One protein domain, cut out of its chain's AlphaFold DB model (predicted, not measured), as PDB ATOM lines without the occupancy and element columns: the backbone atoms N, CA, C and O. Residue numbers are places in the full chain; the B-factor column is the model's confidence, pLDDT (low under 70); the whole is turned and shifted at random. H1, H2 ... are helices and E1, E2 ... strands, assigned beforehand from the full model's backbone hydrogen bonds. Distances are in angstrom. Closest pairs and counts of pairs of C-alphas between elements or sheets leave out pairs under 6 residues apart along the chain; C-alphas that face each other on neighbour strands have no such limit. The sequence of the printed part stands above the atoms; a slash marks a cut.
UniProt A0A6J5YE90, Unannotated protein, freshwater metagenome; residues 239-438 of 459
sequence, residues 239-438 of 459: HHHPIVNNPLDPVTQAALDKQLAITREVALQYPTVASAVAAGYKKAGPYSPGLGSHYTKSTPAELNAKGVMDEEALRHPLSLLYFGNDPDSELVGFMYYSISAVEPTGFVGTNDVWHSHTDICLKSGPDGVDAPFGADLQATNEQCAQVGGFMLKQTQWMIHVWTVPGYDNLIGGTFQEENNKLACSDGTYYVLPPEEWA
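Overview. This is residues 239 to 438 of the 459 residues of the protein "Unannotated protein" of freshwater metagenome (UniProt A0A6J5YE90). Loops with little regular structure surround a strongly twisted sheet, E1-E2-E3-E7; H1 and a small sheet, E5-E4-E6, under H4, make opposite ends. Of 200 printed residues, 77 are in five named helices and seven named strands, class mixed; both sheets are antiparallel. It is compact, radius of gyration of the C-alphas 16.4 A, spans 53 by 38 by 33 A.

Along the chain. H1, residues 250 to 267, 25.1 A long, begins at C-alpha (96.526, -26.931, 71.553). Then come H2 273-278, E1 293-296, H3 311-315, E2 319-322, E3 331-338, E4 358-365, E5 368-370, H4 381-386, E6 390-394, E7 397-401 and H5 434-438, ending at (63.027, -7.353, 44.847).

Arrangement. N 336 of E3 and O 399 of E7 are within hydrogen-bond range, 2.9 A. H1 touches H3 with residues 259-266 alone, closest C-alphas 263 and 314, 6.1 A. E5, H4, E6 are a split strand-helix-strand unit, E4 between the strands, crossover right-handed. In H1 to H4 every O i to N i+4 pair is within range; in H5 0 of 1, O i to N i+3 1 of 2.

Size, cuts and confidence. The printed part has no cut; link E7 to H5 is long; pLDDT is under 70 at 376-378 and 409-412.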
ATOM      1  N   HIS A 239      70.745 -12.037  64.153       81.50
ATOM      2  CA  HIS A 239      70.802 -11.843  65.594       81.50
ATOM      3  C   HIS A 239      71.713 -12.889  66.206       81.50
ATOM      4  O   HIS A 239      71.419 -14.084  66.116       81.50
ATOM      5  N   HIS A 240      72.776 -12.440  66.862       83.69
ATOM      6  CA  HIS A 240      73.771 -13.302  67.486       83.69
ATOM      7  C   HIS A 240      74.358 -12.675  68.754       83.69
ATOM      8  O   HIS A 240      74.227 -11.479  69.021       83.69
ATOM      9  N   HIS A 241      75.035 -13.502  69.548       79.19
ATOM     10  CA  HIS A 241      75.917 -13.019  70.609       79.19
ATOM     11  C   HIS A 241      77.171 -12.350  70.012       79.19
ATOM     12  O   HIS A 241      77.452 -12.537  68.830       79.19
ATOM     13  N   PRO A 242      77.955 -11.573  70.780       76.12
ATOM     14  CA  PRO A 242      79.177 -10.963  70.256       76.12
ATOM     15  C   PRO A 242      80.103 -11.998  69.606       76.12
ATOM     16  O   PRO A 242      80.395 -13.029  70.215       76.12
ATOM     17  N   ILE A 243      80.577 -11.716  68.389       79.81
ATOM     18  CA  ILE A 243      81.533 -12.593  67.710       79.81
ATOM     19  C   ILE A 243      82.865 -12.550  68.458       79.81
ATOM     20  O   ILE A 243      83.389 -11.478  68.771       79.81
ATOM     21  N   VAL A 244      83.424 -13.724  68.741       78.25
ATOM     22  CA  VAL A 244      84.668 -13.868  69.498       78.25
ATOM     23  C   VAL A 244      85.699 -14.675  68.723       78.25
ATOM     24  O   VAL A 244      85.382 -15.608  67.994       78.25
ATOM     25  N   ASN A 245      86.968 -14.327  68.922       83.56
ATOM     26  CA  ASN A 245      88.098 -15.077  68.392       83.56
ATOM     27  C   ASN A 245      89.145 -15.252  69.488       83.56
ATOM     28  O   ASN A 245      90.149 -14.539  69.559       83.56
ATOM     29  N   ASN A 246      88.849 -16.169  70.400       86.19
ATOM     30  CA  ASN A 246      89.692 -16.459  71.541       86.19
ATOM     31  C   ASN A 246      90.785 -17.466  71.161       86.19
ATOM     32  O   ASN A 246      90.515 -18.417  70.420       86.19
ATOM     33  N   PRO A 247      92.008 -17.321  71.704       87.69
ATOM     34  CA  PRO A 247      93.017 -18.366  71.617       87.69
ATOM     35  C   PRO A 247      92.504 -19.668  72.244       87.69
ATOM     36  O   PRO A 247      92.050 -19.672  73.389       87.69
ATOM     37  N   LEU A 248      92.614 -20.774  71.508       88.56
ATOM     38  CA  LEU A 248      92.273 -22.111  71.991       88.56
ATOM     39  C   LEU A 248      93.529 -22.832  72.494       88.56
ATOM     40  O   LEU A 248      94.639 -22.592  72.010       88.56
ATOM     41  N   ASP A 249      93.372 -23.734  73.465       95.81
ATOM     42  CA  ASP A 249      94.475 -24.606  73.859       95.81
ATOM     43  C   ASP A 249      94.835 -25.582  72.716       95.81
ATOM     44  O   ASP A 249      93.993 -25.878  71.862       95.81
ATOM     45  N   PRO A 250      96.065 -26.127  72.684       96.62
ATOM     46  CA  PRO A 250      96.526 -26.931  71.553       96.62
ATOM     47  C   PRO A 250      95.686 -28.181  71.256       96.62
ATOM     48  O   PRO A 250      95.623 -28.608  70.105       96.62
ATOM     49  N   VAL A 251      95.058 -28.791  72.270       97.81
ATOM     50  CA  VAL A 251      94.242 -29.997  72.077       97.81
ATOM     51  C   VAL A 251      92.915 -29.622  71.430       97.81
ATOM     52  O   VAL A 251      92.510 -30.259  70.455       97.81
ATOM     53  N   THR A 252      92.278 -28.563  71.930       97.06
ATOM     54  CA  THR A 252      91.038 -28.016  71.367       97.06
ATOM     55  C   THR A 252      91.260 -27.505  69.944       97.06
ATOM     56  O   THR A 252      90.501 -27.873  69.048       97.06
ATOM     57  N   GLN A 253      92.344 -26.763  69.694       94.75
ATOM     58  CA  GLN A 253      92.695 -26.295  68.349       94.75
ATOM     59  C   GLN A 253      92.893 -27.463  67.374       94.75
ATOM     60  O   GLN A 253      92.315 -27.462  66.293       94.75
ATOM     61  N   ALA A 254      93.632 -28.509  67.763       96.56
ATOM     62  CA  ALA A 254      93.849 -29.668  66.897       96.56
ATOM     63  C   ALA A 254      92.559 -30.459  66.603       96.56
ATOM     64  O   ALA A 254      92.463 -31.130  65.573       96.56
ATOM     65  N   ALA A 255      91.577 -30.431  67.507       97.50
ATOM     66  CA  ALA A 255      90.263 -31.024  67.276       97.50
ATOM     67  C   ALA A 255      89.411 -30.163  66.329       97.50
ATOM     68  O   ALA A 255      88.819 -30.707  65.395       97.50
ATOM     69  N   LEU A 256      89.421 -28.839  66.511       96.12
ATOM     70  CA  LEU A 256      88.789 -27.893  65.594       96.12
ATOM     71  C   LEU A 256      89.377 -28.015  64.181       96.12
ATOM     72  O   LEU A 256      88.635 -28.142  63.210       96.12
ATOM     73  N   ASP A 257      90.702 -28.080  64.053       94.75
ATOM     74  CA  ASP A 257      91.385 -28.205  62.764       94.75
ATOM     75  C   ASP A 257      90.940 -29.453  61.987       94.75
ATOM     76  O   ASP A 257      90.833 -29.407  60.761       94.75
ATOM     77  N   LYS A 258      90.618 -30.555  62.682       97.31
ATOM     78  CA  LYS A 258      90.048 -31.759  62.052       97.31
ATOM     79  C   LYS A 258      88.640 -31.514  61.514       97.31
ATOM     80  O   LYS A 258      88.346 -31.967  60.411       97.31
ATOM     81  N   GLN A 259      87.790 -30.788  62.242       97.44
ATOM     82  CA  GLN A 259      86.465 -30.407  61.737       97.44
ATOM     83  C   GLN A 259      86.586 -29.483  60.519       97.44
ATOM     84  O   GLN A 259      85.952 -29.723  59.493       97.44
ATOM     85  N   LEU A 260      87.460 -28.474  60.584       95.62
ATOM     86  CA  LEU A 260      87.692 -27.545  59.474       95.62
ATOM     87  C   LEU A 260      88.391 -28.215  58.276       95.62
ATOM     88  O   LEU A 260      88.277 -27.743  57.149       95.62
ATOM     89  N   ALA A 261      89.120 -29.315  58.472       96.50
ATOM     90  CA  ALA A 261      89.653 -30.107  57.364       96.50
ATOM     91  C   ALA A 261      88.532 -30.781  56.557       96.50
ATOM     92  O   ALA A 261      88.592 -30.775  55.329       96.50
ATOM     93  N   ILE A 262      87.476 -31.272  57.217       98.06
ATOM     94  CA  ILE A 262      86.310 -31.860  56.536       98.06
ATOM     95  C   ILE A 262      85.619 -30.811  55.660       98.06
ATOM     96  O   ILE A 262      85.291 -31.095  54.510       98.06
ATOM     97  N   THR A 263      85.451 -29.580  56.147       96.12
ATOM     98  CA  THR A 263      84.830 -28.514  55.341       96.12
ATOM     99  C   THR A 263      85.679 -28.169  54.109       96.12
ATOM    100  O   THR A 263      85.147 -27.960  53.020       96.12
ATOM    101  N   ARG A 264      87.013 -28.234  54.213       95.31
ATOM    102  CA  ARG A 264      87.919 -28.094  53.058       95.31
ATOM    103  C   ARG A 264      87.823 -29.259  52.068       95.31
ATOM    104  O   ARG A 264      87.930 -29.032  50.868       95.31
ATOM    105  N   GLU A 265      87.581 -30.488  52.523       97.38
ATOM    106  CA  GLU A 265      87.291 -31.617  51.621       97.38
ATOM    107  C   GLU A 265      85.988 -31.399  50.842       97.38
ATOM    108  O   GLU A 265      85.919 -31.715  49.655       97.38
ATOM    109  N   VAL A 266      84.961 -30.842  51.495       97.50
ATOM    110  CA  VAL A 266      83.700 -30.465  50.839       97.50
ATOM    111  C   VAL A 266      83.941 -29.366  49.804       97.50
ATOM    112  O   VAL A 266      83.402 -29.450  48.701       97.50
ATOM    113  N   ALA A 267      84.810 -28.390  50.099       96.12
ATOM    114  CA  ALA A 267      85.146 -27.316  49.162       96.12
ATOM    115  C   ALA A 267      85.636 -27.844  47.804       96.12
ATOM    116  O   ALA A 267      85.245 -27.337  46.753       96.12
ATOM    117  N   LEU A 268      86.449 -28.906  47.817       96.38
ATOM    118  CA  LEU A 268      86.998 -29.525  46.606       96.38
ATOM    119  C   LEU A 268      85.935 -30.196  45.722       96.38
ATOM    120  O   LEU A 268      86.180 -30.406  44.535       96.38
ATOM    121  N   GLN A 269      84.772 -30.543  46.280       97.06
ATOM    122  CA  GLN A 269      83.672 -31.159  45.530       97.06
ATOM    123  C   GLN A 269      82.858 -30.124  44.750       97.06
ATOM    124  O   GLN A 269      82.294 -30.452  43.705       97.06
ATOM    125  N   TYR A 270      82.826 -28.879  45.235       97.75
ATOM    126  CA  TYR A 270      81.982 -27.815  44.693       97.75
ATOM    127  C   TYR A 270      82.774 -26.542  44.356       97.75
ATOM    128  O   TYR A 270      82.399 -25.453  44.800       97.75
ATOM    129  N   PRO A 271      83.859 -26.629  43.561       96.44
ATOM    130  CA  PRO A 271      84.766 -25.503  43.341       96.44
ATOM    131  C   PRO A 271      84.111 -24.302  42.648       96.44
ATOM    132  O   PRO A 271      84.644 -23.202  42.727       96.44
ATOM    133  N   THR A 272      82.982 -24.501  41.957       97.69
ATOM    134  CA  THR A 272      82.290 -23.460  41.179       97.69
ATOM    135  C   THR A 272      80.775 -23.494  41.357       97.69
ATOM    136  O   THR A 272      80.208 -24.548  41.665       97.69
ATOM    137  N   VAL A 273      80.100 -22.380  41.065       96.94
ATOM    138  CA  VAL A 273      78.628 -22.319  41.010       96.94
ATOM    139  C   VAL A 273      78.054 -23.445  40.144       96.94
ATOM    140  O   VAL A 273      77.124 -24.137  40.558       96.94
ATOM    141  N   ALA A 274      78.640 -23.701  38.969       97.88
ATOM    142  CA  ALA A 274      78.198 -24.770  38.076       97.88
ATOM    143  C   ALA A 274      78.231 -26.153  38.748       97.88
ATOM    144  O   ALA A 274      77.305 -26.945  38.573       97.88
ATOM    145  N   SER A 275      79.269 -26.440  39.543       98.31
ATOM    146  CA  SER A 275      79.373 -27.711  40.272       98.31
ATOM    147  C   SER A 275      78.340 -27.848  41.397       98.31
ATOM    148  O   SER A 275      77.769 -28.926  41.556       98.31
ATOM    149  N   ALA A 276      78.024 -26.764  42.115       97.88
ATOM    150  CA  ALA A 276      76.955 -26.762  43.116       97.88
ATOM    151  C   ALA A 276      75.578 -26.989  42.481       97.88
ATOM    152  O   ALA A 276      74.817 -27.849  42.933       97.88
ATOM    153  N   VAL A 277      75.278 -26.277  41.392       96.75
ATOM    154  CA  VAL A 277      74.013 -26.432  40.660       96.75
ATOM    155  C   VAL A 277      73.858 -27.856  40.125       96.75
ATOM    156  O   VAL A 277      72.794 -28.459  40.277       96.75
ATOM    157  N   ALA A 278      74.926 -28.447  39.577       97.50
ATOM    158  CA  ALA A 278      74.921 -29.842  39.136       97.50
ATOM    159  C   ALA A 278      74.647 -30.837  40.284       97.50
ATOM    160  O   ALA A 278      74.061 -31.895  40.053       97.50
ATOM    161  N   ALA A 279      75.021 -30.490  41.519       96.38
ATOM    162  CA  ALA A 279      74.765 -31.276  42.728       96.38
ATOM    163  C   ALA A 279      73.392 -31.005  43.386       96.38
ATOM    164  O   ALA A 279      73.065 -31.585  44.434       96.38
ATOM    165  N   GLY A 280      72.572 -30.152  42.763       95.12
ATOM    166  CA  GLY A 280      71.211 -29.838  43.191       95.12
ATOM    167  C   GLY A 280      71.092 -28.665  44.163       95.12
ATOM    168  O   GLY A 280      70.004 -28.464  44.704       95.12
ATOM    169  N   TYR A 281      72.166 -27.903  44.385       96.38
ATOM    170  CA  TYR A 281      72.086 -26.631  45.101       96.38
ATOM    171  C   TYR A 281      71.453 -25.551  44.222       96.38
ATOM    172  O   TYR A 281      71.590 -25.550  42.996       96.38
ATOM    173  N   LYS A 282      70.755 -24.614  44.856       94.12
ATOM    174  CA  LYS A 282      69.941 -23.598  44.190       94.12
ATOM    175  C   LYS A 282      70.158 -22.233  44.814       94.12
ATOM    176  O   LYS A 282      70.253 -22.129  46.030       94.12
ATOM    177  N   LYS A 283      70.231 -21.192  43.988       90.81
ATOM    178  CA  LYS A 283      70.473 -19.835  44.478       90.81
ATOM    179  C   LYS A 283      69.370 -19.409  45.455       90.81
ATOM    180  O   LYS A 283      68.194 -19.595  45.151       90.81
ATOM    181  N   ALA A 284      69.764 -18.819  46.577       89.38
ATOM    182  CA  ALA A 284      68.870 -18.247  47.571       89.38
ATOM    183  C   ALA A 284      69.245 -16.779  47.801       89.38
ATOM    184  O   ALA A 284      70.264 -16.487  48.418       89.38
ATOM    185  N   GLY A 285      68.424 -15.861  47.294       87.12
ATOM    186  CA  GLY A 285      68.649 -14.424  47.399       87.12
ATOM    187  C   GLY A 285      69.646 -13.853  46.378       87.12
ATOM    188  O   GLY A 285      70.177 -14.566  45.512       87.12
ATOM    189  N   PRO A 286      69.860 -12.528  46.426       87.88
ATOM    190  CA  PRO A 286      70.871 -11.846  45.629       87.88
ATOM    191  C   PRO A 286      72.283 -12.049  46.204       87.88
ATOM    192  O   PRO A 286      72.451 -12.428  47.357       87.88
ATOM    193  N   TYR A 287      73.306 -11.738  45.402       91.44
ATOM    194  CA  TYR A 287      74.655 -11.516  45.927       91.44
ATOM    195  C   TYR A 287      74.645 -10.341  46.901       91.44
ATOM    196  O   TYR A 287      74.234  -9.246  46.498       91.44
ATOM    197  N   SER A 288      75.186 -10.550  48.100       89.19
ATOM    198  CA  SER A 288      75.327  -9.528  49.136       89.19
ATOM    199  C   SER A 288      76.805  -9.305  49.477       89.19
ATOM    200  O   SER A 288      77.514 -10.281  49.747       89.19
ATOM    201  N   PRO A 289      77.309  -8.054  49.483       90.00
ATOM    202  CA  PRO A 289      78.677  -7.795  49.913       90.00
ATOM    203  C   PRO A 289      78.867  -8.241  51.373       90.00
ATOM    204  O   PRO A 289      77.953  -8.130  52.185       90.00
ATOM    205  N   GLY A 290      80.030  -8.808  51.685       90.06
ATOM    206  CA  GLY A 290      80.339  -9.494  52.944       90.06
ATOM    207  C   GLY A 290      79.926 -10.969  52.982       90.06
ATOM    208  O   GLY A 290      80.578 -11.757  53.654       90.06
ATOM    209  N   LEU A 291      78.912 -11.378  52.219       91.00
ATOM    210  CA  LEU A 291      78.304 -12.713  52.320       91.00
ATOM    211  C   LEU A 291      78.494 -13.568  51.058       91.00
ATOM    212  O   LEU A 291      78.570 -14.796  51.132       91.00
ATOM    213  N   GLY A 292      78.620 -12.925  49.896       93.00
ATOM    214  CA  GLY A 292      78.698 -13.603  48.607       93.00
ATOM    215  C   GLY A 292      77.323 -13.991  48.061       93.00
ATOM    216  O   GLY A 292      76.301 -13.399  48.412       93.00
ATOM    217  N   SER A 293      77.306 -14.975  47.161       93.31
ATOM    218  CA  SER A 293      76.083 -15.593  46.643       93.31
ATOM    219  C   SER A 293      75.810 -16.918  47.345       93.31
ATOM    220  O   SER A 293      76.638 -17.831  47.284       93.31
ATOM    221  N   HIS A 294      74.621 -17.060  47.928       94.38
ATOM    222  CA  HIS A 294      74.193 -18.281  48.609       94.38
ATOM    223  C   HIS A 294      73.556 -19.262  47.631       94.38
ATOM    224  O   HIS A 294      72.601 -18.936  46.924       94.38
ATOM    225  N   TYR A 295      74.055 -20.495  47.622       95.81
ATOM    226  CA  TYR A 295      73.443 -21.620  46.924       95.81
ATOM    227  C   TYR A 295      73.083 -22.679  47.950       95.81
ATOM    228  O   TYR A 295      73.964 -23.277  48.559       95.81
ATOM    229  N   THR A 296      71.785 -22.910  48.136       94.88
ATOM    230  CA  THR A 296      71.242 -23.725  49.217       94.88
ATOM    231  C   THR A 296      70.696 -25.066  48.752       94.88
ATOM    232  O   THR A 296      70.240 -25.237  47.616       94.88
ATOM    233  N   LYS A 297      70.731 -26.033  49.664       94.44
ATOM    234  CA  LYS A 297      70.099 -27.343  49.533       94.44
ATOM    235  C   LYS A 297      69.487 -27.708  50.878       94.44
ATOM    236  O   LYS A 297      70.145 -27.601  51.899       94.44
ATOM    237  N   SER A 298      68.218 -28.106  50.884       90.44
ATOM    238  CA  SER A 298      67.432 -28.259  52.119       90.44
ATOM    239  C   SER A 298      66.885 -29.679  52.278       90.44
ATOM    240  O   SER A 298      65.681 -29.870  52.457       90.44
ATOM    241  N   THR A 299      67.743 -30.698  52.154       92.31
ATOM    242  CA  THR A 299      67.343 -32.074  52.489       92.31
ATOM    243  C   THR A 299      67.513 -32.316  53.996       92.31
ATOM    244  O   THR A 299      68.087 -31.479  54.695       92.31
ATOM    245  N   PRO A 300      67.014 -33.440  54.552       94.56
ATOM    246  CA  PRO A 300      67.163 -33.728  55.977       94.56
ATOM    247  C   PRO A 300      68.609 -33.678  56.496       94.56
ATOM    248  O   PRO A 300      68.802 -33.347  57.663       94.56
ATOM    249  N   ALA A 301      69.600 -33.984  55.649       95.00
ATOM    250  CA  ALA A 301      71.012 -33.925  56.024       95.00
ATOM    251  C   ALA A 301      71.475 -32.478  56.258       95.00
ATOM    252  O   ALA A 301      72.040 -32.181  57.307       95.00
ATOM    253  N   GLU A 302      71.164 -31.561  55.336       95.81
ATOM    254  CA  GLU A 302      71.566 -30.155  55.450       95.81
ATOM    255  C   GLU A 302      70.781 -29.367  56.514       95.81
ATOM    256  O   GLU A 302      71.256 -28.348  57.010       95.81
ATOM    257  N   LEU A 303      69.578 -29.824  56.884       95.50
ATOM    258  CA  LEU A 303      68.767 -29.179  57.927       95.50
ATOM    259  C   LEU A 303      69.245 -29.480  59.356       95.50
ATOM    260  O   LEU A 303      68.752 -28.845  60.287       95.50
ATOM    261  N   ASN A 304      70.138 -30.461  59.538       97.00
ATOM    262  CA  ASN A 304      70.728 -30.864  60.819       97.00
ATOM    263  C   ASN A 304      69.734 -30.853  61.998       97.00
ATOM    264  O   ASN A 304      69.884 -30.124  62.979       97.00
ATOM    265  N   ALA A 305      68.706 -31.699  61.932       96.00
ATOM    266  CA  ALA A 305      67.717 -31.800  63.010       96.00
ATOM    267  C   ALA A 305      68.311 -32.266  64.354       96.00
ATOM    268  O   ALA A 305      67.687 -32.083  65.398       96.00
ATOM    269  N   LYS A 306      69.503 -32.881  64.334       95.31
ATOM    270  CA  LYS A 306      70.225 -33.328  65.533       95.31
ATOM    271  C   LYS A 306      70.774 -32.154  66.348       95.31
ATOM    272  O   LYS A 306      70.974 -32.319  67.546       95.31
ATOM    273  N   GLY A 307      71.040 -31.012  65.708       96.19
ATOM    274  CA  GLY A 307      71.640 -29.853  66.362       96.19
ATOM    275  C   GLY A 307      73.069 -30.085  66.837       96.19
ATOM    276  O   GLY A 307      73.454 -29.546  67.871       96.19
ATOM    277  N   VAL A 308      73.847 -30.895  66.117       96.94
ATOM    278  CA  VAL A 308      75.257 -31.163  66.438       96.94
ATOM    279  C   VAL A 308      76.099 -31.049  65.171       96.94
ATOM    280  O   VAL A 308      75.705 -31.572  64.129       96.94
ATOM    281  N   MET A 309      77.255 -30.388  65.246       97.12
ATOM    282  CA  MET A 309      78.227 -30.299  64.145       97.12
ATOM    283  C   MET A 309      79.167 -31.516  64.113       97.12
ATOM    284  O   MET A 309      80.382 -31.416  64.315       97.12
ATOM    285  N   ASP A 310      78.579 -32.692  63.881       96.62
ATOM    286  CA  ASP A 310      79.302 -33.946  63.651       96.62
ATOM    287  C   ASP A 310      79.815 -34.065  62.199       96.62
ATOM    288  O   ASP A 310      79.603 -33.186  61.364       96.62
ATOM    289  N   GLU A 311      80.537 -35.144  61.876       97.12
ATOM    290  CA  GLU A 311      81.078 -35.344  60.522       97.12
ATOM    291  C   GLU A 311      79.982 -35.382  59.442       97.12
ATOM    292  O   GLU A 311      80.208 -34.906  58.329       97.12
ATOM    293  N   GLU A 312      78.793 -35.908  59.755       97.19
ATOM    294  CA  GLU A 312      77.669 -35.912  58.820       97.19
ATOM    295  C   GLU A 312      77.218 -34.478  58.536       97.19
ATOM    296  O   GLU A 312      77.158 -34.092  57.370       97.19
ATOM    297  N   ALA A 313      76.993 -33.666  59.574       97.62
ATOM    298  CA  ALA A 313      76.620 -32.262  59.415       97.62
ATOM    299  C   ALA A 313      77.689 -31.471  58.640       97.62
ATOM    300  O   ALA A 313      77.359 -30.752  57.701       97.62
ATOM    301  N   LEU A 314      78.975 -31.659  58.960       98.19
ATOM    302  CA  LEU A 314      80.088 -30.971  58.290       98.19
ATOM    303  C   LEU A 314      80.168 -31.279  56.789       98.19
ATOM    304  O   LEU A 314      80.576 -30.413  56.012       98.19
ATOM    305  N   ARG A 315      79.759 -32.484  56.372       97.94
ATOM    306  CA  ARG A 315      79.723 -32.899  54.959       97.94
ATOM    307  C   ARG A 315      78.488 -32.410  54.196       97.94
ATOM    308  O   ARG A 315      78.478 -32.514  52.971       97.94
ATOM    309  N   HIS A 316      77.494 -31.857  54.888       97.94
ATOM    310  CA  HIS A 316      76.226 -31.410  54.309       97.94
ATOM    311  C   HIS A 316      75.908 -29.960  54.717       97.94
ATOM    312  O   HIS A 316      74.952 -29.720  55.455       97.94
ATOM    313  N   PRO A 317      76.696 -28.965  54.262       97.75
ATOM    314  CA  PRO A 317      76.358 -27.562  54.484       97.75
ATOM    315  C   PRO A 317      75.039 -27.209  53.788       97.75
ATOM    316  O   PRO A 317      74.824 -27.592  52.631       97.75
ATOM    317  N   LEU A 318      74.184 -26.435  54.473       96.75
ATOM    318  CA  LEU A 318      72.942 -25.924  53.887       96.75
ATOM    319  C   LEU A 318      73.241 -24.988  52.725       96.75
ATOM    320  O   LEU A 318      72.598 -25.123  51.689       96.75
ATOM    321  N   SER A 319      74.205 -24.075  52.884       96.62
ATOM    322  CA  SER A 319      74.625 -23.155  51.828       96.62
ATOM    323  C   SER A 319      76.094 -23.324  51.468       96.62
ATOM    324  O   SER A 319      76.967 -23.389  52.336       96.62
ATOM    325  N   LEU A 320      76.348 -23.313  50.166       98.25
ATOM    326  CA  LEU A 320      77.650 -23.076  49.563       98.25
ATOM    327  C   LEU A 320      77.711 -21.604  49.141       98.25
ATOM    328  O   LEU A 320      76.819 -21.130  48.433       98.25
ATOM    329  N   LEU A 321      78.740 -20.888  49.591       97.19
ATOM    330  CA  LEU A 321      78.891 -19.455  49.340       97.19
ATOM    331  C   LEU A 321      79.870 -19.234  48.199       97.19
ATOM    332  O   LEU A 321      80.968 -19.793  48.216       97.19
ATOM    333  N   TYR A 322      79.501 -18.395  47.238       95.94
ATOM    334  CA  TYR A 322      80.300 -18.130  46.044       95.94
ATOM    335  C   TYR A 322      80.682 -16.656  45.914       95.94
ATOM    336  O   TYR A 322      79.938 -15.768  46.329       95.94
ATOM    337  N   PHE A 323      81.830 -16.391  45.283       93.25
ATOM    338  CA  PHE A 323      82.338 -15.030  45.050       93.25
ATOM    339  C   PHE A 323      81.406 -14.179  44.166       93.25
ATOM    340  O   PHE A 323      81.495 -12.954  44.151       93.25
ATOM    341  N   GLY A 324      80.517 -14.824  43.415       91.75
ATOM    342  CA  GLY A 324      79.575 -14.183  42.515       91.75
ATOM    343  C   GLY A 324      78.539 -15.173  41.991       91.75
ATOM    344  O   GLY A 324      78.384 -16.282  42.505       91.75
ATOM    345  N   ASN A 325      77.825 -14.756  40.948       89.75
ATOM    346  CA  ASN A 325      76.727 -15.527  40.364       89.75
ATOM    347  C   ASN A 325      77.103 -16.275  39.082       89.75
ATOM    348  O   ASN A 325      76.319 -17.108  38.625       89.75
ATOM    349  N   ASP A 326      78.253 -15.961  38.483       91.88
ATOM    350  CA  ASP A 326      78.663 -16.581  37.226       91.88
ATOM    351  C   ASP A 326      78.931 -18.080  37.436       91.88
ATOM    352  O   ASP A 326      79.421 -18.459  38.502       91.88
ATOM    353  N   PRO A 327      78.649 -18.952  36.448       94.44
ATOM    354  CA  PRO A 327      78.832 -20.398  36.598       94.44
ATOM    355  C   PRO A 327      80.247 -20.830  37.017       94.44
ATOM    356  O   PRO A 327      80.402 -21.896  37.606       94.44
ATOM    357  N   ASP A 328      81.265 -20.024  36.720       94.81
ATOM    358  CA  ASP A 328      82.672 -20.228  37.073       94.81
ATOM    359  C   ASP A 328      83.103 -19.507  38.363       94.81
ATOM    360  O   ASP A 328      84.259 -19.636  38.772       94.81
ATOM    361  N   SER A 329      82.195 -18.785  39.030       93.75
ATOM    362  CA  SER A 329      82.465 -18.151  40.323       93.75
ATOM    363  C   SER A 329      82.896 -19.202  41.338       93.75
ATOM    364  O   SER A 329      82.251 -20.242  41.472       93.75
ATOM    365  N   GLU A 330      83.992 -18.922  42.040       95.06
ATOM    366  CA  GLU A 330      84.629 -19.852  42.970       95.06
ATOM    367  C   GLU A 330      83.927 -19.894  44.326       95.06
ATOM    368  O   GLU A 330      83.331 -18.901  44.758       95.06
ATOM    369  N   LEU A 331      83.994 -21.051  44.985       97.25
ATOM    370  CA  LEU A 331      83.524 -21.208  46.358       97.25
ATOM    371  C   LEU A 331      84.386 -20.357  47.299       97.25
ATOM    372  O   LEU A 331      85.603 -20.315  47.146       97.25
ATOM    373  N   VAL A 332      83.766 -19.711  48.284       95.62
ATOM    374  CA  VAL A 332      84.442 -18.822  49.247       95.62
ATOM    375  C   VAL A 332      84.175 -19.193  50.703       95.62
ATOM    376  O   VAL A 332      84.950 -18.835  51.585       95.62
ATOM    377  N   GLY A 333      83.115 -19.953  50.974       96.88
ATOM    378  CA  GLY A 333      82.752 -20.345  52.329       96.88
ATOM    379  C   GLY A 333      81.504 -21.211  52.379       96.88
ATOM    380  O   GLY A 333      80.987 -21.664  51.353       96.88
ATOM    381  N   PHE A 334      81.026 -21.424  53.597       97.94
ATOM    382  CA  PHE A 334      79.870 -22.258  53.893       97.94
ATOM    383  C   PHE A 334      78.936 -21.545  54.855       97.94
ATOM    384  O   PHE A 334      79.384 -20.771  55.699       97.94
ATOM    385  N   MET A 335      77.654 -21.883  54.784       97.12
ATOM    386  CA  MET A 335      76.719 -21.640  55.876       97.12
ATOM    387  C   MET A 335      76.111 -22.974  56.297       97.12
ATOM    388  O   MET A 335      75.542 -23.701  55.473       97.12
ATOM    389  N   TYR A 336      76.223 -23.291  57.580       98.00
ATOM    390  CA  TYR A 336      75.549 -24.437  58.177       98.00
ATOM    391  C   TYR A 336      74.239 -23.995  58.814       98.00
ATOM    392  O   TYR A 336      74.099 -22.852  59.244       98.00
ATOM    393  N   TYR A 337      73.278 -24.912  58.854       96.50
ATOM    394  CA  TYR A 337      71.958 -24.675  59.417       96.50
ATOM    395  C   TYR A 337      71.583 -25.792  60.373       96.50
ATOM    396  O   TYR A 337      72.005 -26.932  60.188       96.50
ATOM    397  N   SER A 338      70.768 -25.476  61.370       97.31
ATOM    398  CA  SER A 338      70.175 -26.461  62.261       97.31
ATOM    399  C   SER A 338      68.759 -26.060  62.621       97.31
ATOM    400  O   SER A 338      68.533 -24.982  63.164       97.31
ATOM    401  N   ILE A 339      67.805 -26.965  62.389       95.31
ATOM    402  CA  ILE A 339      66.410 -26.803  62.828       95.31
ATOM    403  C   ILE A 339      66.181 -27.183  64.298       95.31
ATOM    404  O   ILE A 339      65.034 -27.327  64.727       95.31
ATOM    405  N   SER A 340      67.249 -27.392  65.074       93.88
ATOM    406  CA  SER A 340      67.151 -27.689  66.503       93.88
ATOM    407  C   SER A 340      66.353 -26.614  67.248       93.88
ATOM    408  O   SER A 340      66.510 -25.416  67.019       93.88
ATOM    409  N   ALA A 341      65.514 -27.046  68.191       90.19
ATOM    410  CA  ALA A 341      64.738 -26.141  69.039       90.19
ATOM    411  C   ALA A 341      65.607 -25.366  70.048       90.19
ATOM    412  O   ALA A 341      65.164 -24.361  70.595       90.19
ATOM    413  N   VAL A 342      66.824 -25.846  70.308       91.62
ATOM    414  CA  VAL A 342      67.827 -25.205  71.169       91.62
ATOM    415  C   VAL A 342      69.086 -24.916  70.365       91.62
ATOM    416  O   VAL A 342      69.313 -25.572  69.343       91.62
ATOM    417  N   GLU A 343      69.896 -23.970  70.841       91.88
ATOM    418  CA  GLU A 343      71.168 -23.621  70.207       91.88
ATOM    419  C   GLU A 343      72.018 -24.887  69.973       91.88
ATOM    420  O   GLU A 343      72.151 -25.708  70.891       91.88
ATOM    421  N   PRO A 344      72.524 -25.120  68.747       95.56
ATOM    422  CA  PRO A 344      73.224 -26.350  68.413       95.56
ATOM    423  C   PRO A 344      74.547 -26.479  69.164       95.56
ATOM    424  O   PRO A 344      75.236 -25.500  69.433       95.56
ATOM    425  N   THR A 345      74.966 -27.717  69.417       96.19
ATOM    426  CA  THR A 345      76.364 -27.986  69.771       96.19
ATOM    427  C   THR A 345      77.210 -27.815  68.513       96.19
ATOM    428  O   THR A 345      77.196 -28.684  67.635       96.19
ATOM    429  N   GLY A 346      77.887 -26.678  68.396       95.19
ATOM    430  CA  GLY A 346      78.631 -26.332  67.195       95.19
ATOM    431  C   GLY A 346      80.047 -26.905  67.151       95.19
ATOM    432  O   GLY A 346      80.280 -28.081  67.451       95.19
ATOM    433  N   PHE A 347      80.982 -26.100  66.661       96.56
ATOM    434  CA  PHE A 347      82.367 -26.504  66.458       96.56
ATOM    435  C   PHE A 347      83.102 -26.643  67.794       96.56
ATOM    436  O   PHE A 347      82.724 -26.089  68.822       96.56
ATOM    437  N   VAL A 348      84.183 -27.419  67.798       96.56
ATOM    438  CA  VAL A 348      85.019 -27.570  68.987       96.56
ATOM    439  C   VAL A 348      85.678 -26.230  69.314       96.56
ATOM    440  O   VAL A 348      86.447 -25.699  68.518       96.56
ATOM    441  N   GLY A 349      85.417 -25.716  70.513       93.12
ATOM    442  CA  GLY A 349      85.968 -24.454  70.992       93.12
ATOM    443  C   GLY A 349      84.874 -23.544  71.534       93.12
ATOM    444  O   GLY A 349      83.866 -24.018  72.048       93.12
ATOM    445  N   THR A 350      85.131 -22.240  71.480       89.19
ATOM    446  CA  THR A 350      84.215 -21.189  71.956       89.19
ATOM    447  C   THR A 350      84.047 -20.056  70.946       89.19
ATOM    448  O   THR A 350      83.543 -18.995  71.301       89.19
ATOM    449  N   ASN A 351      84.543 -20.245  69.720       89.81
ATOM    450  CA  ASN A 351      84.591 -19.199  68.697       89.81
ATOM    451  C   ASN A 351      83.451 -19.310  67.682       89.81
ATOM    452  O   ASN A 351      83.288 -18.406  66.872       89.81
ATOM    453  N   ASP A 352      82.693 -20.403  67.693       91.69
ATOM    454  CA  ASP A 352      81.484 -20.544  66.902       91.69
ATOM    455  C   ASP A 352      80.332 -19.805  67.582       91.69
ATOM    456  O   ASP A 352      79.997 -20.052  68.738       91.69
ATOM    457  N   VAL A 353      79.734 -18.871  66.853       88.44
ATOM    458  CA  VAL A 353      78.576 -18.120  67.318       88.44
ATOM    459  C   VAL A 353      77.459 -18.348  66.317       88.44
ATOM    460  O   VAL A 353      77.627 -18.107  65.126       88.44
ATOM    461  N   TRP A 354      76.332 -18.862  66.799       91.94
ATOM    462  CA  TRP A 354      75.153 -19.065  65.969       91.94
ATOM    463  C   TRP A 354      74.343 -17.775  65.879       91.94
ATOM    464  O   TRP A 354      74.155 -17.081  66.883       91.94
ATOM    465  N   HIS A 355      73.799 -17.501  64.697       90.81
ATOM    466  CA  HIS A 355      72.841 -16.428  64.478       90.81
ATOM    467  C   HIS A 355      71.471 -16.959  64.051       90.81
ATOM    468  O   HIS A 355      71.300 -18.122  63.666       90.81
ATOM    469  N   SER A 356      70.469 -16.086  64.117       89.25
ATOM    470  CA  SER A 356      69.150 -16.302  63.521       89.25
ATOM    471  C   SER A 356      68.627 -15.006  62.920       89.25
ATOM    472  O   SER A 356      68.916 -13.935  63.434       89.25
ATOM    473  N   HIS A 357      67.827 -15.083  61.869       86.75
ATOM    474  CA  HIS A 357      67.192 -13.918  61.263       86.75
ATOM    475  C   HIS A 357      65.754 -13.774  61.735       86.75
ATOM    476  O   HIS A 357      65.090 -14.771  62.036       86.75
ATOM    477  N   THR A 358      65.243 -12.546  61.733       82.44
ATOM    478  CA  THR A 358      63.826 -12.258  62.009       82.44
ATOM    479  C   THR A 358      63.166 -11.558  60.839       82.44
ATOM    480  O   THR A 358      63.813 -10.788  60.139       82.44
ATOM    481  N   ASP A 359      61.860 -11.779  60.676       79.94
ATOM    482  CA  ASP A 359      61.047 -11.121  59.645       79.94
ATOM    483  C   ASP A 359      61.651 -11.243  58.232       79.94
ATOM    484  O   ASP A 359      61.731 -10.284  57.467       79.94
ATOM    485  N   ILE A 360      62.052 -12.466  57.870       85.38
ATOM    486  CA  ILE A 360      62.592 -12.776  56.547       85.38
ATOM    487  C   ILE A 360      61.474 -13.172  55.579       85.38
ATOM    488  O   ILE A 360      60.679 -14.082  55.837       85.38
ATOM    489  N   CYS A 361      61.427 -12.512  54.421       88.38
ATOM    490  CA  CYS A 361      60.533 -12.910  53.342       88.38
ATOM    491  C   CYS A 361      61.132 -14.088  52.571       88.38
ATOM    492  O   CYS A 361      62.161 -13.937  51.914       88.38
ATOM    493  N   LEU A 362      60.460 -15.237  52.603       89.88
ATOM    494  CA  LEU A 362      60.872 -16.429  51.872       89.88
ATOM    495  C   LEU A 362      59.907 -16.732  50.736       89.88
ATOM    496  O   LEU A 362      58.689 -16.713  50.895       89.88
ATOM    497  N   LYS A 363      60.454 -17.094  49.583       89.50
ATOM    498  CA  LYS A 363      59.696 -17.543  48.422       89.50
ATOM    499  C   LYS A 363      60.107 -18.964  48.080       89.50
ATOM    500  O   LYS A 363      61.211 -19.210  47.618       89.50
ATOM    501  N   SER A 364      59.209 -19.913  48.313       87.44
ATOM    502  CA  SER A 364      59.415 -21.302  47.896       87.44
ATOM    503  C   SER A 364      58.904 -21.517  46.474       87.44
ATOM    504  O   SER A 364      57.802 -21.087  46.131       87.44
ATOM    505  N   GLY A 365      59.680 -22.218  45.652       80.56
ATOM    506  CA  GLY A 365      59.305 -22.558  44.284       80.56
ATOM    507  C   GLY A 365      60.004 -23.815  43.761       80.56
ATOM    508  O   GLY A 365      60.780 -24.450  44.478       80.56
ATOM    509  N   PRO A 366      59.756 -24.185  42.489       76.12
ATOM    510  CA  PRO A 366      60.424 -25.312  41.833       76.12
ATOM    511  C   PRO A 366      61.949 -25.197  41.862       76.12
ATOM    512  O   PRO A 366      62.640 -26.215  41.883       76.12
ATOM    513  N   ASP A 367      62.456 -23.966  41.936       74.44
ATOM    514  CA  ASP A 367      63.872 -23.617  41.959       74.44
ATOM    515  C   ASP A 367      64.453 -23.494  43.373       74.44
ATOM    516  O   ASP A 367      65.604 -23.118  43.500       74.44
ATOM    517  N   GLY A 368      63.728 -23.895  44.426       79.75
ATOM    518  CA  GLY A 368      64.220 -23.881  45.812       79.75
ATOM    519  C   GLY A 368      63.569 -22.812  46.685       79.75
ATOM    520  O   GLY A 368      62.442 -22.390  46.423       79.75
ATOM    521  N   VAL A 369      64.265 -22.432  47.755       86.12
ATOM    522  CA  VAL A 369      63.866 -21.342  48.651       86.12
ATOM    523  C   VAL A 369      64.691 -20.114  48.294       86.12
ATOM    524  O   VAL A 369      65.916 -20.172  48.285       86.12
ATOM    525  N   ASP A 370      64.004 -19.020  48.002       86.75
ATOM    526  CA  ASP A 370      64.586 -17.725  47.683       86.75
ATOM    527  C   ASP A 370      64.263 -16.705  48.785       86.75
ATOM    528  O   ASP A 370      63.234 -16.815  49.457       86.75
ATOM    529  N   ALA A 371      65.133 -15.713  48.955       87.62
ATOM    530  CA  ALA A 371      64.982 -14.610  49.901       87.62
ATOM    531  C   ALA A 371      65.027 -13.285  49.115       87.62
ATOM    532  O   ALA A 371      66.071 -12.633  49.059       87.62
ATOM    533  N   PRO A 372      63.921 -12.885  48.453       82.94
ATOM    534  CA  PRO A 372      63.915 -11.793  47.469       82.94
ATOM    535  C   PRO A 372      64.270 -10.415  48.044       82.94
ATOM    536  O   PRO A 372      64.641  -9.519  47.295       82.94
ATOM    537  N   PHE A 373      64.163 -10.250  49.361       80.12
ATOM    538  CA  PHE A 373      64.546  -9.035  50.080       80.12
ATOM    539  C   PHE A 373      65.757  -9.259  50.997       80.12
ATOM    540  O   PHE A 373      66.012  -8.436  51.863       80.12
ATOM    541  N   GLY A 374      66.486 -10.370  50.839       76.06
ATOM    542  CA  GLY A 374      67.533 -10.778  51.776       76.06
ATOM    543  C   GLY A 374      67.004 -11.111  53.173       76.06
ATOM    544  O   GLY A 374      65.809 -11.354  53.354       76.06
ATOM    545  N   ALA A 375      67.916 -11.150  54.142       72.31
ATOM    546  CA  ALA A 375      67.633 -11.405  55.552       72.31
ATOM    547  C   ALA A 375      67.770 -10.116  56.390       72.31
ATOM    548  O   ALA A 375      68.490  -9.204  55.996       72.31
ATOM    549  N   ASP A 376      67.043 -10.032  57.511       64.88
ATOM    550  CA  ASP A 376      67.000  -8.898  58.465       64.88
ATOM    551  C   ASP A 376      66.650  -7.518  57.900       64.88
ATOM    552  O   ASP A 376      66.895  -6.486  58.532       64.88
ATOM    553  N   LEU A 377      66.013  -7.493  56.733       62.31
ATOM    554  CA  LEU A 377      65.459  -6.287  56.143       62.31
ATOM    555  C   LEU A 377      63.945  -6.270  56.305       62.31
ATOM    556  O   LEU A 377      63.275  -7.280  56.105       62.31
ATOM    557  N   GLN A 378      63.402  -5.099  56.649       62.16
ATOM    558  CA  GLN A 378      61.983  -4.880  56.959       62.16
ATOM    559  C   GLN A 378      61.072  -4.957  55.716       62.16
ATOM    560  O   GLN A 378      60.301  -4.033  55.443       62.16
ATOM    561  N   ALA A 379      61.128  -6.047  54.949       72.06
ATOM    562  CA  ALA A 379      60.052  -6.361  54.026       72.06
ATOM    563  C   ALA A 379      58.765  -6.504  54.850       72.06
ATOM    564  O   ALA A 379      58.665  -7.319  55.764       72.06
ATOM    565  N   THR A 380      57.765  -5.684  54.554       81.12
ATOM    566  CA  THR A 380      56.444  -5.822  55.171       81.12
ATOM    567  C   THR A 380      55.791  -7.136  54.735       81.12
ATOM    568  O   THR A 380      56.120  -7.703  53.686       81.12
ATOM    569  N   ASN A 381      54.817  -7.621  55.511       83.69
ATOM    570  CA  ASN A 381      54.015  -8.782  55.112       83.69
ATOM    571  C   ASN A 381      53.371  -8.563  53.733       83.69
ATOM    572  O   ASN A 381      53.303  -9.486  52.923       83.69
ATOM    573  N   GLU A 382      52.935  -7.333  53.456       86.25
ATOM    574  CA  GLU A 382      52.338  -6.922  52.191       86.25
ATOM    575  C   GLU A 382      53.344  -6.997  51.035       86.25
ATOM    576  O   GLU A 382      53.031  -7.588  50.001       86.25
ATOM    577  N   GLN A 383      54.559  -6.462  51.207       86.12
ATOM    578  CA  GLN A 383      55.630  -6.566  50.204       86.12
ATOM    579  C   GLN A 383      56.012  -8.025  49.938       86.12
ATOM    580  O   GLN A 383      56.168  -8.427  48.784       86.12
ATOM    581  N   CYS A 384      56.100  -8.843  50.988       89.12
ATOM    582  CA  CYS A 384      56.413 -10.257  50.829       89.12
ATOM    583  C   CYS A 384      55.310 -11.016  50.073       89.12
ATOM    584  O   CYS A 384      55.594 -11.797  49.162       89.12
ATOM    585  N   ALA A 385      54.041 -10.730  50.377       90.06
ATOM    586  CA  ALA A 385      52.912 -11.315  49.662       90.06
ATOM    587  C   ALA A 385      52.882 -10.905  48.175       90.06
ATOM    588  O   ALA A 385      52.550 -11.730  47.324       90.06
ATOM    589  N   GLN A 386      53.267  -9.666  47.840       90.12
ATOM    590  CA  GLN A 386      53.299  -9.168  46.455       90.12
ATOM    591  C   GLN A 386      54.268  -9.944  45.556       90.12
ATOM    592  O   GLN A 386      53.957 -10.185  44.389       90.12
ATOM    593  N   VAL A 387      55.407 -10.391  46.091       87.69
ATOM    594  CA  VAL A 387      56.378 -11.213  45.342       87.69
ATOM    595  C   VAL A 387      56.044 -12.714  45.358       87.69
ATOM    596  O   VAL A 387      56.786 -13.526  44.787       87.69
ATOM    597  N   GLY A 388      54.916 -13.085  45.978       89.69
ATOM    598  CA  GLY A 388      54.465 -14.465  46.162       89.69
ATOM    599  C   GLY A 388      55.223 -15.223  47.254       89.69
ATOM    600  O   GLY A 388      55.282 -16.450  47.204       89.69
ATOM    601  N   GLY A 389      55.848 -14.505  48.188       91.31
ATOM    602  CA  GLY A 389      56.532 -15.073  49.345       91.31
ATOM    603  C   GLY A 389      55.630 -15.195  50.577       91.31
ATOM    604  O   GLY A 389      54.467 -14.789  50.581       91.31
ATOM    605  N   PHE A 390      56.194 -15.751  51.642       90.31
ATOM    606  CA  PHE A 390      55.626 -15.781  52.982       90.31
ATOM    607  C   PHE A 390      56.643 -15.234  53.984       90.31
ATOM    608  O   PHE A 390      57.848 -15.439  53.848       90.31
ATOM    609  N   MET A 391      56.146 -14.541  55.004       88.62
ATOM    610  CA  MET A 391      56.994 -14.005  56.060       88.62
ATOM    611  C   MET A 391      57.319 -15.095  57.081       88.62
ATOM    612  O   MET A 391      56.411 -15.633  57.723       88.62
ATOM    613  N   LEU A 392      58.601 -15.399  57.258       86.56
ATOM    614  CA  LEU A 392      59.085 -16.235  58.348       86.56
ATOM    615  C   LEU A 392      59.522 -15.330  59.500       86.56
ATOM    616  O   LEU A 392      60.429 -14.515  59.370       86.56
ATOM    617  N   LYS A 393      58.859 -15.485  60.649       82.06
ATOM    618  CA  LYS A 393      59.104 -14.626  61.814       82.06
ATOM    619  C   LYS A 393      60.486 -14.787  62.416       82.06
ATOM    620  O   LYS A 393      61.058 -13.793  62.847       82.06
ATOM    621  N   GLN A 394      61.004 -16.004  62.421       84.75
ATOM    622  CA  GLN A 394      62.356 -16.275  62.864       84.75
ATOM    623  C   GLN A 394      62.883 -17.512  62.142       84.75
ATOM    624  O   GLN A 394      62.158 -18.508  62.015       84.75
ATOM    625  N   THR A 395      64.125 -17.457  61.670       86.81
ATOM    626  CA  THR A 395      64.841 -18.663  61.239       86.81
ATOM    627  C   THR A 395      65.271 -19.478  62.455       86.81
ATOM    628  O   THR A 395      65.168 -19.038  63.599       86.81
ATOM    629  N   GLN A 396      65.762 -20.689  62.226       91.38
ATOM    630  CA  GLN A 396      66.538 -21.395  63.239       91.38
ATOM    631  C   GLN A 396      68.008 -20.972  63.108       91.38
ATOM    632  O   GLN A 396      68.297 -19.845  62.698       91.38
ATOM    633  N   TRP A 397      68.918 -21.856  63.488       95.31
ATOM    634  CA  TRP A 397      70.302 -21.520  63.769       95.31
ATOM    635  C   TRP A 397      71.152 -21.605  62.515       95.31
ATOM    636  O   TRP A 397      71.155 -22.633  61.835       95.31
ATOM    637  N   MET A 398      71.881 -20.533  62.246       95.25
ATOM    638  CA  MET A 398      72.813 -20.396  61.137       95.25
ATOM    639  C   MET A 398      74.211 -20.085  61.661       95.25
ATOM    640  O   MET A 398      74.361 -19.473  62.714       95.25
ATOM    641  N   ILE A 399      75.230 -20.528  60.932       95.50
ATOM    642  CA  ILE A 399      76.614 -20.121  61.177       95.50
ATOM    643  C   ILE A 399      77.386 -20.098  59.865       95.50
ATOM    644  O   ILE A 399      77.335 -21.058  59.083       95.50
ATOM    645  N   HIS A 400      78.115 -19.010  59.637       95.50
ATOM    646  CA  HIS A 400      79.043 -18.874  58.525       95.50
ATOM    647  C   HIS A 400      80.419 -19.452  58.887       95.50
ATOM    648  O   HIS A 400      80.902 -19.324  60.012       95.50
ATOM    649  N   VAL A 401      81.041 -20.152  57.934       96.12
ATOM    650  CA  VAL A 401      82.327 -20.834  58.130       96.12
ATOM    651  C   VAL A 401      83.246 -20.567  56.944       96.12
ATOM    652  O   VAL A 401      83.015 -21.038  55.824       96.12
ATOM    653  N   TRP A 402      84.334 -19.847  57.211       94.31
ATOM    654  CA  TRP A 402      85.296 -19.394  56.209       94.31
ATOM    655  C   TRP A 402      86.570 -20.239  56.248       94.31
ATOM    656  O   TRP A 402      87.556 -19.897  56.892       94.31
ATOM    657  N   THR A 403      86.550 -21.390  55.582       93.19
ATOM    658  CA  THR A 403      87.695 -22.325  55.558       93.19
ATOM    659  C   THR A 403      88.321 -22.505  54.186       93.19
ATOM    660  O   THR A 403      89.333 -23.206  54.067       93.19
ATOM    661  N   VAL A 404      87.738 -21.888  53.156       93.06
ATOM    662  CA  VAL A 404      88.275 -21.937  51.800       93.06
ATOM    663  C   VAL A 404      89.567 -21.112  51.746       93.06
ATOM    664  O   VAL A 404      89.556 -19.954  52.174       93.06
ATOM    665  N   PRO A 405      90.681 -21.673  51.235       86.75
ATOM    666  CA  PRO A 405      91.946 -20.956  51.151       86.75
ATOM    667  C   PRO A 405      91.801 -19.616  50.438       86.75
ATOM    668  O   PRO A 405      91.208 -19.532  49.364       86.75
ATOM    669  N   GLY A 406      92.358 -18.569  51.041       85.12
ATOM    670  CA  GLY A 406      92.245 -17.213  50.513       85.12
ATOM    671  C   GLY A 406      91.043 -16.451  51.065       85.12
ATOM    672  O   GLY A 406      91.038 -15.231  50.956       85.12
ATOM    673  N   TYR A 407      90.113 -17.112  51.755       87.81
ATOM    674  CA  TYR A 407      88.956 -16.503  52.420       87.81
ATOM    675  C   TYR A 407      88.939 -16.744  53.939       87.81
ATOM    676  O   TYR A 407      88.065 -16.225  54.619       87.81
ATOM    677  N   ASP A 408      89.921 -17.473  54.470       75.62
ATOM    678  CA  ASP A 408      90.012 -17.979  55.845       75.62
ATOM    679  C   ASP A 408      90.776 -17.074  56.831       75.62
ATOM    680  O   ASP A 408      90.617 -17.186  58.045       75.62
ATOM    681  N   ASN A 409      91.599 -16.147  56.333       60.34
ATOM    682  CA  ASN A 409      92.375 -15.223  57.167       60.34
ATOM    683  C   ASN A 409      91.625 -13.902  57.407       60.34
ATOM    684  O   ASN A 409      91.965 -12.869  56.821       60.34
ATOM    685  N   LEU A 410      90.575 -13.966  58.224       64.81
ATOM    686  CA  LEU A 410      89.666 -12.848  58.472       64.81
ATOM    687  C   LEU A 410      90.004 -12.075  59.741       64.81
ATOM    688  O   LEU A 410      90.413 -12.639  60.761       64.81
ATOM    689  N   ILE A 411      89.750 -10.766  59.691       61.81
ATOM    690  CA  ILE A 411      89.690  -9.932  60.890       61.81
ATOM    691  C   ILE A 411      88.536 -10.473  61.735       61.81
ATOM    692  O   ILE A 411      87.383 -10.371  61.343       61.81
ATOM    693  N   GLY A 412      88.877 -11.097  62.864       65.31
ATOM    694  CA  GLY A 412      87.909 -11.704  63.771       65.31
ATOM    695  C   GLY A 412      87.631 -13.206  63.557       65.31
ATOM    696  O   GLY A 412      86.836 -13.774  64.299       65.31
ATOM    697  N   GLY A 413      88.346 -13.884  62.653       81.56
ATOM    698  CA  GLY A 413      88.441 -15.355  62.627       81.56
ATOM    699  C   GLY A 413      87.456 -16.101  61.714       81.56
ATOM    700  O   GLY A 413      86.675 -15.515  60.976       81.56
ATOM    701  N   THR A 414      87.527 -17.435  61.753       88.75
ATOM    702  CA  THR A 414      86.847 -18.367  60.826       88.75
ATOM    703  C   THR A 414      85.317 -18.316  60.865       88.75
ATOM    704  O   THR A 414      84.682 -18.691  59.882       88.75
ATOM    705  N   PHE A 415      84.737 -17.887  61.986       91.56
ATOM    706  CA  PHE A 415      83.292 -17.884  62.252       91.56
ATOM    707  C   PHE A 415      82.691 -16.474  62.249       91.56
ATOM    708  O   PHE A 415      81.684 -16.223  62.900       91.56
ATOM    709  N   GLN A 416      83.345 -15.529  61.571       87.44
ATOM    710  CA  GLN A 416      82.754 -14.217  61.324       87.44
ATOM    711  C   GLN A 416      81.476 -14.350  60.499       87.44
ATOM    712  O   GLN A 416      81.365 -15.251  59.669       87.44
ATOM    713  N   GLU A 417      80.541 -13.432  60.699       87.25
ATOM    714  CA  GLU A 417      79.318 -13.405  59.903       87.25
ATOM    715  C   GLU A 417      79.596 -12.932  58.478       87.25
ATOM    716  O   GLU A 417      79.166 -13.558  57.511       87.25
ATOM    717  N   GLU A 418      80.410 -11.888  58.343       88.44
ATOM    718  CA  GLU A 418      80.831 -11.343  57.063       88.44
ATOM    719  C   GLU A 418      82.319 -11.578  56.776       88.44
ATOM    720  O   GLU A 418      83.175 -11.713  57.655       88.44
ATOM    721  N   ASN A 419      82.639 -11.577  55.487       88.50
ATOM    722  CA  ASN A 419      83.977 -11.716  54.953       88.50
ATOM    723  C   ASN A 419      84.388 -10.437  54.212       88.50
ATOM    724  O   ASN A 419      83.871 -10.110  53.140       88.50
ATOM    725  N   ASN A 420      85.393  -9.744  54.747       85.12
ATOM    726  CA  ASN A 420      85.955  -8.507  54.194       85.12
ATOM    727  C   ASN A 420      86.714  -8.671  52.860       85.12
ATOM    728  O   ASN A 420      87.403  -7.752  52.413       85.12
ATOM    729  N   LYS A 421      86.649  -9.842  52.227       86.50
ATOM    730  CA  LYS A 421      87.133 -10.062  50.857       86.50
ATOM    731  C   LYS A 421      86.002 -10.094  49.833       86.50
ATOM    732  O   LYS A 421      86.272 -10.137  48.634       86.50
ATOM    733  N   LEU A 422      84.749 -10.053  50.285       89.69
ATOM    734  CA  LEU A 422      83.555 -10.113  49.443       89.69
ATOM    735  C   LEU A 422      82.956  -8.714  49.249       89.69
ATOM    736  O   LEU A 422      81.811  -8.461  49.599       89.69
ATOM    737  N   ALA A 423      83.743  -7.779  48.719       89.00
ATOM    738  CA  ALA A 423      83.262  -6.435  48.397       89.00
ATOM    739  C   ALA A 423      82.496  -6.401  47.063       89.00
ATOM    740  O   ALA A 423      82.638  -7.284  46.216       89.00
ATOM    741  N   CYS A 424      81.741  -5.329  46.834       90.81
ATOM    742  CA  CYS A 424      81.228  -4.975  45.515       90.81
ATOM    743  C   CYS A 424      82.366  -4.689  44.526       90.81
ATOM    744  O   CYS A 424      83.503  -4.429  44.912       90.81
ATOM    745  N   SER A 425      82.053  -4.669  43.229       87.31
ATOM    746  CA  SER A 425      83.045  -4.463  42.160       87.31
ATOM    747  C   SER A 425      83.845  -3.158  42.234       87.31
ATOM    748  O   SER A 425      84.856  -3.021  41.551       87.31
ATOM    749  N   ASP A 426      83.355  -2.171  42.983       87.06
ATOM    750  CA  ASP A 426      84.013  -0.883  43.221       87.06
ATOM    751  C   ASP A 426      84.865  -0.864  44.505       87.06
ATOM    752  O   ASP A 426      85.384   0.186  44.877       87.06
ATOM    753  N   GLY A 427      85.016  -2.011  45.176       86.25
ATOM    754  CA  GLY A 427      85.757  -2.156  46.430       86.25
ATOM    755  C   GLY A 427      84.985  -1.700  47.673       86.25
ATOM    756  O   GLY A 427      85.574  -1.621  48.754       86.25
ATOM    757  N   THR A 428      83.693  -1.381  47.536       88.44
ATOM    758  CA  THR A 428      82.833  -0.945  48.645       88.44
ATOM    759  C   THR A 428      81.864  -2.023  49.112       88.44
ATOM    760  O   THR A 428      81.699  -3.053  48.465       88.44
ATOM    761  N   TYR A 429      81.199  -1.777  50.239       86.75
ATOM    762  CA  TYR A 429      80.153  -2.647  50.791       86.75
ATOM    763  C   TYR A 429      78.772  -1.987  50.744       86.75
ATOM    764  O   TYR A 429      77.829  -2.428  51.394       86.75
ATOM    765  N   TYR A 430      78.632  -0.910  49.966       86.75
ATOM    766  CA  TYR A 430      77.368  -0.199  49.859       86.75
ATOM    767  C   TYR A 430      76.359  -0.991  49.030       86.75
ATOM    768  O   TYR A 430      76.588  -1.309  47.858       86.75
ATOM    769  N   VAL A 431      75.200  -1.229  49.630       86.06
ATOM    770  CA  VAL A 431      74.065  -1.909  49.008       86.06
ATOM    771  C   VAL A 431      73.038  -0.911  48.470       86.06
ATOM    772  O   VAL A 431      73.024   0.265  48.845       86.06
ATOM    773  N   LEU A 432      72.190  -1.371  47.555       85.19
ATOM    774  CA  LEU A 432      70.986  -0.668  47.128       85.19
ATOM    775  C   LEU A 432      70.031  -0.487  48.322       85.19
ATOM    776  O   LEU A 432      70.068  -1.294  49.257       85.19
ATOM    777  N   PRO A 433      69.153   0.528  48.304       80.25
ATOM    778  CA  PRO A 433      68.081   0.645  49.288       80.25
ATOM    779  C   PRO A 433      67.214  -0.632  49.327       80.25
ATOM    780  O   PRO A 433      66.929  -1.173  48.256       80.25
ATOM    781  N   PRO A 434      66.786  -1.129  50.507       74.62
ATOM    782  CA  PRO A 434      66.009  -2.371  50.641       74.62
ATOM    783  C   PRO A 434      64.777  -2.470  49.731       74.62
ATOM    784  O   PRO A 434      64.442  -3.544  49.232       74.62
ATOM    785  N   GLU A 435      64.110  -1.345  49.476       76.00
ATOM    786  CA  GLU A 435      62.955  -1.246  48.583       76.00
ATOM    787  C   GLU A 435      63.260  -1.618  47.123       76.00
ATOM    788  O   GLU A 435      62.347  -2.012  46.402       76.00
ATOM    789  N   GLU A 436      64.523  -1.548  46.696       82.19
ATOM    790  CA  GLU A 436      64.956  -1.903  45.340       82.19
ATOM    791  C   GLU A 436      65.375  -3.380  45.211       82.19
ATOM    792  O   GLU A 436      65.638  -3.848  44.104       82.19
ATOM    793  N   TRP A 437      65.462  -4.151  46.303       83.31
ATOM    794  CA  TRP A 437      66.071  -5.493  46.269       83.31
ATOM    795  C   TRP A 437      65.240  -6.513  45.489       83.31
ATOM    796  O   TRP A 437      65.803  -7.291  44.719       83.31
ATOM    797  N   ALA A 438      63.910  -6.462  45.604       81.19
ATOM    798  CA  ALA A 438      63.027  -7.353  44.847       81.19
ATOM    799  C   ALA A 438      63.144  -7.163  43.324       81.19
ATOM    800  O   ALA A 438      62.976  -8.124  42.572       81.19
TER     801      ALA A 438